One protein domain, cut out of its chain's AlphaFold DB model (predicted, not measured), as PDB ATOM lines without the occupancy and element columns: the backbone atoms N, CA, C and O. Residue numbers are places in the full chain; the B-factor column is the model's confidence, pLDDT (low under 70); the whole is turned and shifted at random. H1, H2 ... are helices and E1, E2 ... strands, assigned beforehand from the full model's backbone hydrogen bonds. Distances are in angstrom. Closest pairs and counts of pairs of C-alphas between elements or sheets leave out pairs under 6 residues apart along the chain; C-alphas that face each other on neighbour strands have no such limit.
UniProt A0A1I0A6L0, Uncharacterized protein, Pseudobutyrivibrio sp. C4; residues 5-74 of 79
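What this domain is: This is residues 5 to 74 of the 79 residues of an uncharacterized protein of Pseudobutyrivibrio sp. C4 (UniProt A0A1I0A6L0). Three helices gather loosely to one side of a three-stranded antiparallel sheet, whose long hairpin of E1 and E2 carries its turn, residues 30 to 32, to one end of the domain's longest axis. The two long helices, H1 and H3, run roughly side by side, while the short H2 leads from the sheet to H3 and makes a corner with it. The printed part has 70 residues, with the named elements H1, E1, E2, E3, H2 and H3 in chain order; the sheet's order is E1, E2, E3, and the class is mixed, helices and strands. The whole is compact, with a radius of gyration of the C-alphas of 12.1 A and spans of 36, 28 and 18 A.

Where its parts are: H1, residues 5 to 18, begins at C-alpha 5 at (-40.843, -34.951, 10.291) and measures 20.0 A from first to last C-alpha. E1 is residues 23 to 29, 18.5 A. E2, residues 33 to 42, is the longest strand, 28.5 A, and begins at C-alpha 33 at (-27.090, -34.365, 15.484). E3 is residues 45 to 49, 13.8 A, and H2 is residues 51 to 57, 10.0 A. H3, residues 61 to 74, measures 20.1 A and ends at C-alpha 74 at (-31.883, -22.556, -12.735).

How they stand to each other: E1, E2 and E3 form a meander, each strand the antiparallel neighbour of the one before, with edge strands E1 and E3. In the hairpin of E1 and E2, at 154 degrees, N 25 and O 37 are within hydrogen-bond range at 2.8 A. In the hairpin of E2 and E3, at 160 degrees, N 40 and O 47 are within range at 2.9 A. H2 only grazes the sheet, with residues 51 to 53; its closest C-alphas to E2 are those of Pro 51 and Ile 36, 6.9 A apart. H3 only grazes it too, with residues 68 to 72; the C-alphas of Trp 72 and Leu 47 of E3 are 6.9 A apart. H1 is not on the sheet. H2 and H3 touch only at the corner by their link, closest at the C-alphas of Leu 54 and Thr 64, 7.0 A, and are only just about perpendicular at 70.2 degrees. H1 and H3 are close but not clearly touching, closest at the C-alphas of Phe 7 and Tyr 61, 6.4 A, and run the same way at a shallow tilt of 32 degrees, only just short of steep. In H1, H2 and H3 every O i to N i+4 pair is within hydrogen-bond range.

The domain as a whole: The two C-alphas farthest apart are those of Asp 31 and Ala 74, at 36.7 A. The printed part has no cut, and its links are tight. The mean pLDDT of the printed part is 80.2, and residues 26 to 35 are under 70.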
ATOM      1  N   ASN A   5     -40.534 -33.649  10.874       80.88
ATOM      2  CA  ASN A   5     -40.843 -34.951  10.291       80.88
ATOM      3  C   ASN A   5     -41.809 -34.845   9.103       80.88
ATOM      4  O   ASN A   5     -41.640 -35.559   8.119       80.88
ATOM      5  N   GLU A   6     -42.797 -33.947   9.171       82.56
ATOM      6  CA  GLU A   6     -43.738 -33.709   8.068       82.56
ATOM      7  C   GLU A   6     -43.038 -33.019   6.898       82.56
ATOM      8  O   GLU A   6     -43.202 -33.443   5.757       82.56
ATOM      9  N   PHE A   7     -42.190 -32.026   7.190       82.38
ATOM     10  CA  PHE A   7     -41.355 -31.368   6.184       82.38
ATOM     11  C   PHE A   7     -40.444 -32.369   5.468       82.38
ATOM     12  O   PHE A   7     -40.444 -32.446   4.244       82.38
ATOM     13  N   ASN A   8     -39.711 -33.188   6.229       82.19
ATOM     14  CA  ASN A   8     -38.818 -34.198   5.670       82.19
ATOM     15  C   ASN A   8     -39.575 -35.235   4.841       82.19
ATOM     16  O   ASN A   8     -39.056 -35.689   3.824       82.19
ATOM     17  N   LYS A   9     -40.783 -35.629   5.258       84.44
ATOM     18  CA  LYS A   9     -41.606 -36.566   4.492       84.44
ATOM     19  C   LYS A   9     -42.004 -35.967   3.141       84.44
ATOM     20  O   LYS A   9     -41.703 -36.575   2.121       84.44
ATOM     21  N   LEU A  10     -42.589 -34.767   3.144       85.56
ATOM     22  CA  LEU A  10     -43.014 -34.078   1.922       85.56
ATOM     23  C   LEU A  10     -41.834 -33.821   0.975       85.56
ATOM     24  O   LEU A  10     -41.917 -34.098  -0.219       85.56
ATOM     25  N   LEU A  11     -40.716 -33.334   1.519       84.25
ATOM     26  CA  LEU A  11     -39.496 -33.108   0.756       84.25
ATOM     27  C   LEU A  11     -39.020 -34.409   0.101       84.25
ATOM     28  O   LEU A  11     -38.771 -34.425  -1.097       84.25
ATOM     29  N   ASN A  12     -38.934 -35.514   0.845       84.38
ATOM     30  CA  ASN A  12     -38.481 -36.782   0.274       84.38
ATOM     31  C   ASN A  12     -39.434 -37.336  -0.792       84.38
ATOM     32  O   ASN A  12     -38.942 -37.785  -1.821       84.38
ATOM     33  N   GLU A  13     -40.753 -37.259  -0.588       88.19
ATOM     34  CA  GLU A  13     -41.745 -37.691  -1.585       88.19
ATOM     35  C   GLU A  13     -41.556 -36.946  -2.917       88.19
ATOM     36  O   GLU A  13     -41.463 -37.573  -3.971       88.19
ATOM     37  N   ILE A  14     -41.393 -35.620  -2.868       87.12
ATOM     38  CA  ILE A  14     -41.170 -34.784  -4.059       87.12
ATOM     39  C   ILE A  14     -39.840 -35.120  -4.740       87.12
ATOM     40  O   ILE A  14     -39.762 -35.162  -5.970       87.12
ATOM     41  N   LEU A  15     -38.782 -35.330  -3.957       85.44
ATOM     42  CA  LEU A  15     -37.463 -35.652  -4.495       85.44
ATOM     43  C   LEU A  15     -37.424 -37.026  -5.150       85.44
ATOM     44  O   LEU A  15     -36.824 -37.158  -6.210       85.44
ATOM     45  N   ASP A  16     -38.057 -38.031  -4.550       85.19
ATOM     46  CA  ASP A  16     -38.104 -39.379  -5.116       85.19
ATOM     47  C   ASP A  16     -38.956 -39.418  -6.394       85.19
ATOM     48  O   ASP A  16     -38.608 -40.134  -7.334       85.19
ATOM     49  N   GLU A  17     -40.021 -38.612  -6.474       87.00
ATOM     50  CA  GLU A  17     -40.845 -38.480  -7.682       87.00
ATOM     51  C   GLU A  17     -40.099 -37.764  -8.820       87.00
ATOM     52  O   GLU A  17     -40.109 -38.222  -9.964       87.00
ATOM     53  N   LYS A  18     -39.459 -36.625  -8.528       82.56
ATOM     54  CA  LYS A  18     -38.868 -35.752  -9.556       82.56
ATOM     55  C   LYS A  18     -37.414 -36.080  -9.882       82.56
ATOM     56  O   LYS A  18     -36.977 -35.843 -11.004       82.56
ATOM     57  N   PHE A  19     -36.662 -36.600  -8.917       83.12
ATOM     58  CA  PHE A  19     -35.212 -36.783  -8.998       83.12
ATOM     59  C   PHE A  19     -34.811 -38.164  -8.458       83.12
ATOM     60  O   PHE A  19     -34.149 -38.262  -7.418       83.12
ATOM     61  N   PRO A  20     -35.131 -39.253  -9.179       78.12
ATOM     62  CA  PRO A  20     -34.878 -40.622  -8.715       78.12
ATOM     63  C   PRO A  20     -33.388 -40.941  -8.492       78.12
ATOM     64  O   PRO A  20     -33.057 -41.915  -7.824       78.12
ATOM     65  N   ASN A  21     -32.477 -40.113  -9.017       80.00
ATOM     66  CA  ASN A  21     -31.026 -40.242  -8.843       80.00
ATOM     67  C   ASN A  21     -30.467 -39.431  -7.653       80.00
ATOM     68  O   ASN A  21     -29.250 -39.264  -7.538       80.00
ATOM     69  N   THR A  22     -31.329 -38.894  -6.784       80.62
ATOM     70  CA  THR A  22     -30.923 -38.137  -5.590       80.62
ATOM     71  C   THR A  22     -30.101 -39.005  -4.642       80.62
ATOM     72  O   THR A  22     -30.519 -40.098  -4.261       80.62
ATOM     73  N   ILE A  23     -28.947 -38.497  -4.202       81.25
ATOM     74  CA  ILE A  23     -28.096 -39.184  -3.226       81.25
ATOM     75  C   ILE A  23     -28.255 -38.519  -1.863       81.25
ATOM     76  O   ILE A  23     -28.220 -37.298  -1.736       81.25
ATOM     77  N   ARG A  24     -28.414 -39.337  -0.824       81.50
ATOM     78  CA  ARG A  24     -28.579 -38.890   0.559       81.50
ATOM     79  C   ARG A  24     -27.368 -39.341   1.364       81.50
ATOM     80  O   ARG A  24     -27.085 -40.535   1.433       81.50
ATOM     81  N   TYR A  25     -26.659 -38.395   1.964       78.75
ATOM     82  CA  TYR A  25     -25.514 -38.657   2.826       78.75
ATOM     83  C   TYR A  25     -25.894 -38.344   4.271       78.75
ATOM     84  O   TYR A  25     -26.327 -37.236   4.579       78.75
ATOM     85  N   ALA A  26     -25.706 -39.300   5.177       65.94
ATOM     86  CA  ALA A  26     -25.693 -38.993   6.602       65.94
ATOM     87  C   ALA A  26     -24.322 -38.395   6.942       65.94
ATOM     88  O   ALA A  26     -23.302 -39.075   6.826       65.94
ATOM     89  N   VAL A  27     -24.287 -37.125   7.336       63.84
ATOM     90  CA  VAL A  27     -23.081 -36.479   7.851       63.84
ATOM     91  C   VAL A  27     -23.125 -36.600   9.370       63.84
ATOM     92  O   VAL A  27     -23.973 -36.025  10.048       63.84
ATOM     93  N   SER A  28     -22.228 -37.413   9.925       54.91
ATOM     94  CA  SER A  28     -22.067 -37.496  11.375       54.91
ATOM     95  C   SER A  28     -21.298 -36.269  11.858       54.91
ATOM     96  O   SER A  28     -20.096 -36.148  11.619       54.91
ATOM     97  N   SER A  29     -21.988 -35.361  12.544       49.28
ATOM     98  CA  SER A  29     -21.379 -34.284  13.325       49.28
ATOM     99  C   SER A  29     -21.502 -34.598  14.817       49.28
ATOM    100  O   SER A  29     -22.390 -34.094  15.500       49.28
ATOM    101  N   GLY A  30     -20.604 -35.450  15.326       54.88
ATOM    102  CA  GLY A  30     -20.449 -35.717  16.763       54.88
ATOM    103  C   GLY A  30     -21.706 -36.226  17.490       54.88
ATOM    104  O   GLY A  30     -22.646 -36.725  16.875       54.88
ATOM    105  N   ASP A  31     -21.694 -36.107  18.822       52.53
ATOM    106  CA  ASP A  31     -22.603 -36.818  19.740       52.53
ATOM    107  C   ASP A  31     -24.082 -36.393  19.711       52.53
ATOM    108  O   ASP A  31     -24.878 -37.019  20.408       52.53
ATOM    109  N   TYR A  32     -24.495 -35.365  18.953       48.16
ATOM    110  CA  TYR A  32     -25.860 -34.842  19.120       48.16
ATOM    111  C   TYR A  32     -26.716 -34.570  17.886       48.16
ATOM    112  O   TYR A  32     -27.927 -34.496  18.070       48.16
ATOM    113  N   TRP A  33     -26.207 -34.506  16.654       49.69
ATOM    114  CA  TRP A  33     -27.090 -34.365  15.484       49.69
ATOM    115  C   TRP A  33     -26.517 -35.111  14.275       49.69
ATOM    116  O   TRP A  33     -25.384 -34.874  13.861       49.69
ATOM    117  N   GLN A  34     -27.298 -36.043  13.720       55.50
ATOM    118  CA  GLN A  34     -27.061 -36.566  12.375       55.50
ATOM    119  C   GLN A  34     -27.585 -35.513  11.399       55.50
ATOM    120  O   GLN A  34     -28.785 -35.466  11.130       55.50
ATOM    121  N   ASP A  35     -26.709 -34.644  10.901       65.69
ATOM    122  CA  ASP A  35     -27.071 -33.766   9.794       65.69
ATOM    123  C   ASP A  35     -27.164 -34.622   8.527       65.69
ATOM    124  O   ASP A  35     -26.191 -35.216   8.066       65.69
ATOM    125  N   ILE A  36     -28.360 -34.733   7.956       75.12
ATOM    126  CA  ILE A  36     -28.524 -35.356   6.644       75.12
ATOM    127  C   ILE A  36     -28.192 -34.284   5.610       75.12
ATOM    128  O   ILE A  36     -28.810 -33.224   5.590       75.12
ATOM    129  N   VAL A  37     -27.237 -34.558   4.730       82.44
ATOM    130  CA  VAL A  37     -27.004 -33.750   3.532       82.44
ATOM    131  C   VAL A  37     -27.603 -34.492   2.350       82.44
ATOM    132  O   VAL A  37     -27.258 -35.643   2.081       82.44
ATOM    133  N   ILE A  38     -28.499 -33.832   1.628       85.69
ATOM    134  CA  ILE A  38     -29.058 -34.349   0.382       85.69
ATOM    135  C   ILE A  38     -28.327 -33.689  -0.782       85.69
ATOM    136  O   ILE A  38     -28.071 -32.484  -0.771       85.69
ATOM    137  N   GLU A  39     -27.976 -34.492  -1.781       88.44
ATOM    138  CA  GLU A  39     -27.343 -34.044  -3.011       88.44
ATOM    139  C   GLU A  39     -28.177 -34.452  -4.229       88.44
ATOM    140  O   GLU A  39     -28.314 -35.638  -4.543       88.44
ATOM    141  N   LEU A  40     -28.700 -33.454  -4.942       87.44
ATOM    142  CA  LEU A  40     -29.321 -33.641  -6.254       87.44
ATOM    143  C   LEU A  40     -28.228 -33.737  -7.308       87.44
ATOM    144  O   LEU A  40     -27.282 -32.945  -7.288       87.44
ATOM    145  N   ARG A  41     -28.363 -34.698  -8.225       86.31
ATOM    146  CA  ARG A  41     -27.435 -34.919  -9.335       86.31
ATOM    147  C   ARG A  41     -28.198 -35.173 -10.623       86.31
ATOM    148  O   ARG A  41     -28.939 -36.147 -10.717       86.31
ATOM    149  N   GLU A  42     -27.960 -34.341 -11.628       84.25
ATOM    150  CA  GLU A  42     -28.499 -34.519 -12.979       84.25
ATOM    151  C   GLU A  42     -27.617 -33.775 -13.988       84.25
ATOM    152  O   GLU A  42     -27.095 -32.706 -13.685       84.25
ATOM    153  N   ASN A  43     -27.395 -34.353 -15.176       84.38
ATOM    154  CA  ASN A  43     -26.627 -33.738 -16.274       84.38
ATOM    155  C   ASN A  43     -25.244 -33.171 -15.878       84.38
ATOM    156  O   ASN A  43     -24.804 -32.147 -16.395       84.38
ATOM    157  N   GLY A  44     -24.551 -33.825 -14.937       83.88
ATOM    158  CA  GLY A  44     -23.248 -33.372 -14.426       83.88
ATOM    159  C   GLY A  44     -23.314 -32.188 -13.452       83.88
ATOM    160  O   GLY A  44     -22.278 -31.784 -12.927       83.88
ATOM    161  N   GLN A  45     -24.507 -31.658 -13.172       87.62
ATOM    162  CA  GLN A  45     -24.749 -30.659 -12.135       87.62
ATOM    163  C   GLN A  45     -24.969 -31.334 -10.779       87.62
ATOM    164  O   GLN A  45     -25.480 -32.454 -10.698       87.62
ATOM    165  N   GLN A  46     -24.602 -30.628  -9.707       89.94
ATOM    166  CA  GLN A  46     -24.826 -31.068  -8.331       89.94
ATOM    167  C   GLN A  46     -25.341 -29.923  -7.455       89.94
ATOM    168  O   GLN A  46     -24.834 -28.798  -7.539       89.94
ATOM    169  N   LEU A  47     -26.309 -30.195  -6.582       88.88
ATOM    170  CA  LEU A  47     -26.786 -29.252  -5.565       88.88
ATOM    171  C   LEU A  47     -26.876 -29.955  -4.212       88.88
ATOM    172  O   LEU A  47     -27.557 -30.967  -4.096       88.88
ATOM    173  N   ARG A  48     -26.179 -29.417  -3.205       88.62
ATOM    174  CA  ARG A  48     -26.138 -29.950  -1.837       88.62
ATOM    175  C   ARG A  48     -26.903 -29.040  -0.894       88.62
ATOM    176  O   ARG A  48     -26.686 -27.834  -0.929       88.62
ATOM    177  N   TYR A  49     -27.702 -29.620  -0.010       85.69
ATOM    178  CA  TYR A  49     -28.387 -28.887   1.052       85.69
ATOM    179  C   TYR A  49     -28.648 -29.777   2.273       85.69
ATOM    180  O   TYR A  49     -28.626 -31.006   2.181       85.69
ATOM    181  N   SER A  50     -28.914 -29.147   3.419       85.31
ATOM    182  CA  SER A  50     -29.397 -29.818   4.631       85.31
ATOM    183  C   SER A  50     -30.908 -29.593   4.766       85.31
ATOM    184  O   SER A  50     -31.336 -28.435   4.801       85.31
ATOM    185  N   PRO A  51     -31.736 -30.652   4.869       82.06
ATOM    186  CA  PRO A  51     -33.162 -30.517   5.151       82.06
ATOM    187  C   PRO A  51     -33.443 -29.770   6.457       82.06
ATOM    188  O   PRO A  51     -34.436 -29.058   6.549       82.06
ATOM    189  N   TYR A  52     -32.562 -29.890   7.455       80.88
ATOM    190  CA  TYR A  52     -32.702 -29.191   8.732       80.88
ATOM    191  C   TYR A  52     -32.514 -27.676   8.585       80.88
ATOM    192  O   TYR A  52     -33.292 -26.894   9.134       80.88
ATOM    193  N   GLU A  53     -31.524 -27.252   7.799       80.69
ATOM    194  CA  GLU A  53     -31.305 -25.830   7.522       80.69
ATOM    195  C   GLU A  53     -32.411 -25.247   6.637       80.69
ATOM    196  O   GLU A  53     -32.898 -24.152   6.919       80.69
ATOM    197  N   LEU A  54     -32.890 -26.001   5.638       83.69
ATOM    198  CA  LEU A  54     -34.073 -25.616   4.860       83.69
ATOM    199  C   LEU A  54     -35.300 -25.447   5.763       83.69
ATOM    200  O   LEU A  54     -35.992 -24.437   5.685       83.69
ATOM    201  N   PHE A  55     -35.532 -26.401   6.666       81.75
ATOM    202  CA  PHE A  55     -36.622 -26.346   7.632       81.75
ATOM    203  C   PHE A  55     -36.535 -25.112   8.540       81.75
ATOM    204  O   PHE A  55     -37.533 -24.426   8.733       81.75
ATOM    205  N   LYS A  56     -35.350 -24.789   9.073       80.44
ATOM    206  CA  LYS A  56     -35.151 -23.612   9.939       80.44
ATOM    207  C   LYS A  56     -35.460 -22.288   9.250       80.44
ATOM    208  O   LYS A  56     -35.908 -21.352   9.906       80.44
ATOM    209  N   GLN A  57     -35.179 -22.196   7.954       73.06
ATOM    210  CA  GLN A  57     -35.447 -21.004   7.146       73.06
ATOM    211  C   GLN A  57     -36.911 -20.944   6.678       73.06
ATOM    212  O   GLN A  57     -37.401 -19.893   6.253       73.06
ATOM    213  N   SER A  58     -37.626 -22.063   6.792       72.12
ATOM    214  CA  SER A  58     -38.983 -22.227   6.312       72.12
ATOM    215  C   SER A  58     -40.010 -21.590   7.247       72.12
ATOM    216  O   SER A  58     -40.296 -22.089   8.333       72.12
ATOM    217  N   HIS A  59     -40.626 -20.500   6.791       76.06
ATOM    218  CA  HIS A  59     -41.874 -19.996   7.382       76.06
ATOM    219  C   HIS A  59     -43.096 -20.735   6.806       76.06
ATOM    220  O   HIS A  59     -44.121 -20.863   7.475       76.06
ATOM    221  N   ASN A  60     -42.957 -21.248   5.577       82.62
ATOM    222  CA  ASN A  60     -43.898 -22.106   4.866       82.62
ATOM    223  C   ASN A  60     -43.114 -23.191   4.110       82.62
ATOM    224  O   ASN A  60     -42.213 -22.889   3.318       82.62
ATOM    225  N   TYR A  61     -43.468 -24.449   4.365       82.44
ATOM    226  CA  TYR A  61     -42.805 -25.623   3.805       82.44
ATOM    227  C   TYR A  61     -42.890 -25.680   2.289       82.44
ATOM    228  O   TYR A  61     -41.877 -25.934   1.639       82.44
ATOM    229  N   GLU A  62     -44.076 -25.427   1.739       82.31
ATOM    230  CA  GLU A  62     -44.331 -25.515   0.302       82.31
ATOM    231  C   GLU A  62     -43.479 -24.487  -0.444       82.31
ATOM    232  O   GLU A  62     -42.731 -24.854  -1.347       82.31
ATOM    233  N   ASP A  63     -43.469 -23.238   0.030       85.69
ATOM    234  CA  ASP A  63     -42.665 -22.159  -0.557       85.69
ATOM    235  C   ASP A  63     -41.162 -22.468  -0.511       85.69
ATOM    236  O   ASP A  63     -40.417 -22.168  -1.444       85.69
ATOM    237  N   THR A  64     -40.703 -23.090   0.576       86.56
ATOM    238  CA  THR A  64     -39.286 -23.446   0.752       86.56
ATOM    239  C   THR A  64     -38.876 -24.560  -0.204       86.56
ATOM    240  O   THR A  64     -37.805 -24.500  -0.810       86.56
ATOM    241  N   ILE A  65     -39.739 -25.562  -0.374       86.19
ATOM    242  CA  ILE A  65     -39.511 -26.641  -1.331       86.19
ATOM    243  C   ILE A  65     -39.559 -26.086  -2.759       86.19
ATOM    244  O   ILE A  65     -38.674 -26.389  -3.556       86.19
ATOM    245  N   GLU A  66     -40.517 -25.217  -3.090       88.62
ATOM    246  CA  GLU A  66     -40.559 -24.560  -4.398       88.62
ATOM    247  C   GLU A  66     -39.296 -23.744  -4.693       88.62
ATOM    248  O   GLU A  66     -38.797 -23.777  -5.820       88.62
ATOM    249  N   ALA A  67     -38.781 -23.005  -3.709       89.44
ATOM    250  CA  ALA A  67     -37.560 -22.222  -3.859       89.44
ATOM    251  C   ALA A  67     -36.356 -23.120  -4.179       89.44
ATOM    252  O   ALA A  67     -35.622 -22.838  -5.127       89.44
ATOM    253  N   LEU A  68     -36.215 -24.242  -3.464       90.62
ATOM    254  CA  LEU A  68     -35.186 -25.248  -3.737       90.62
ATOM    255  C   LEU A  68     -35.300 -25.803  -5.167       90.62
ATOM    256  O   LEU A  68     -34.304 -25.909  -5.883       90.62
ATOM    257  N   LEU A  69     -36.517 -26.134  -5.610       89.69
ATOM    258  CA  LEU A  69     -36.755 -26.642  -6.964       89.69
ATOM    259  C   LEU A  69     -36.446 -25.591  -8.039       89.69
ATOM    260  O   LEU A  69     -35.933 -25.934  -9.105       89.69
ATOM    261  N   LYS A  70     -36.746 -24.312  -7.781       90.62
ATOM    262  CA  LYS A  70     -36.421 -23.196  -8.684       90.62
ATOM    263  C   LYS A  70     -34.911 -22.999  -8.803       90.62
ATOM    264  O   LYS A  70     -34.422 -22.885  -9.923       90.62
ATOM    265  N   GLU A  71     -34.179 -23.021  -7.688       90.44
ATOM    266  CA  GLU A  71     -32.711 -22.950  -7.686       90.44
ATOM    267  C   GLU A  71     -32.104 -24.109  -8.484       90.44
ATOM    268  O   GLU A  71     -31.240 -23.907  -9.341       90.44
ATOM    269  N   TRP A  72     -32.594 -25.326  -8.251       90.25
ATOM    270  CA  TRP A  72     -32.120 -26.497  -8.973       90.25
ATOM    271  C   TRP A  72     -32.377 -26.399 -10.478       90.25
ATOM    272  O   TRP A  72     -31.465 -26.610 -11.278       90.25
ATOM    273  N   ASN A  73     -33.586 -26.000 -10.877       88.56
ATOM    274  CA  ASN A  73     -33.918 -25.795 -12.284       88.56
ATOM    275  C   ASN A  73     -33.066 -24.694 -12.928       88.56
ATOM    276  O   ASN A  73     -32.639 -24.856 -14.070       88.56
ATOM    277  N   ALA A  74     -32.787 -23.591 -12.229       88.38
ATOM    278  CA  ALA A  74     -31.883 -22.556 -12.735       88.38
ATOM    279  C   ALA A  74     -30.485 -23.137 -12.997       88.38
ATOM    280  O   ALA A  74     -29.935 -22.977 -14.088       88.38
TER     281      ALA A  74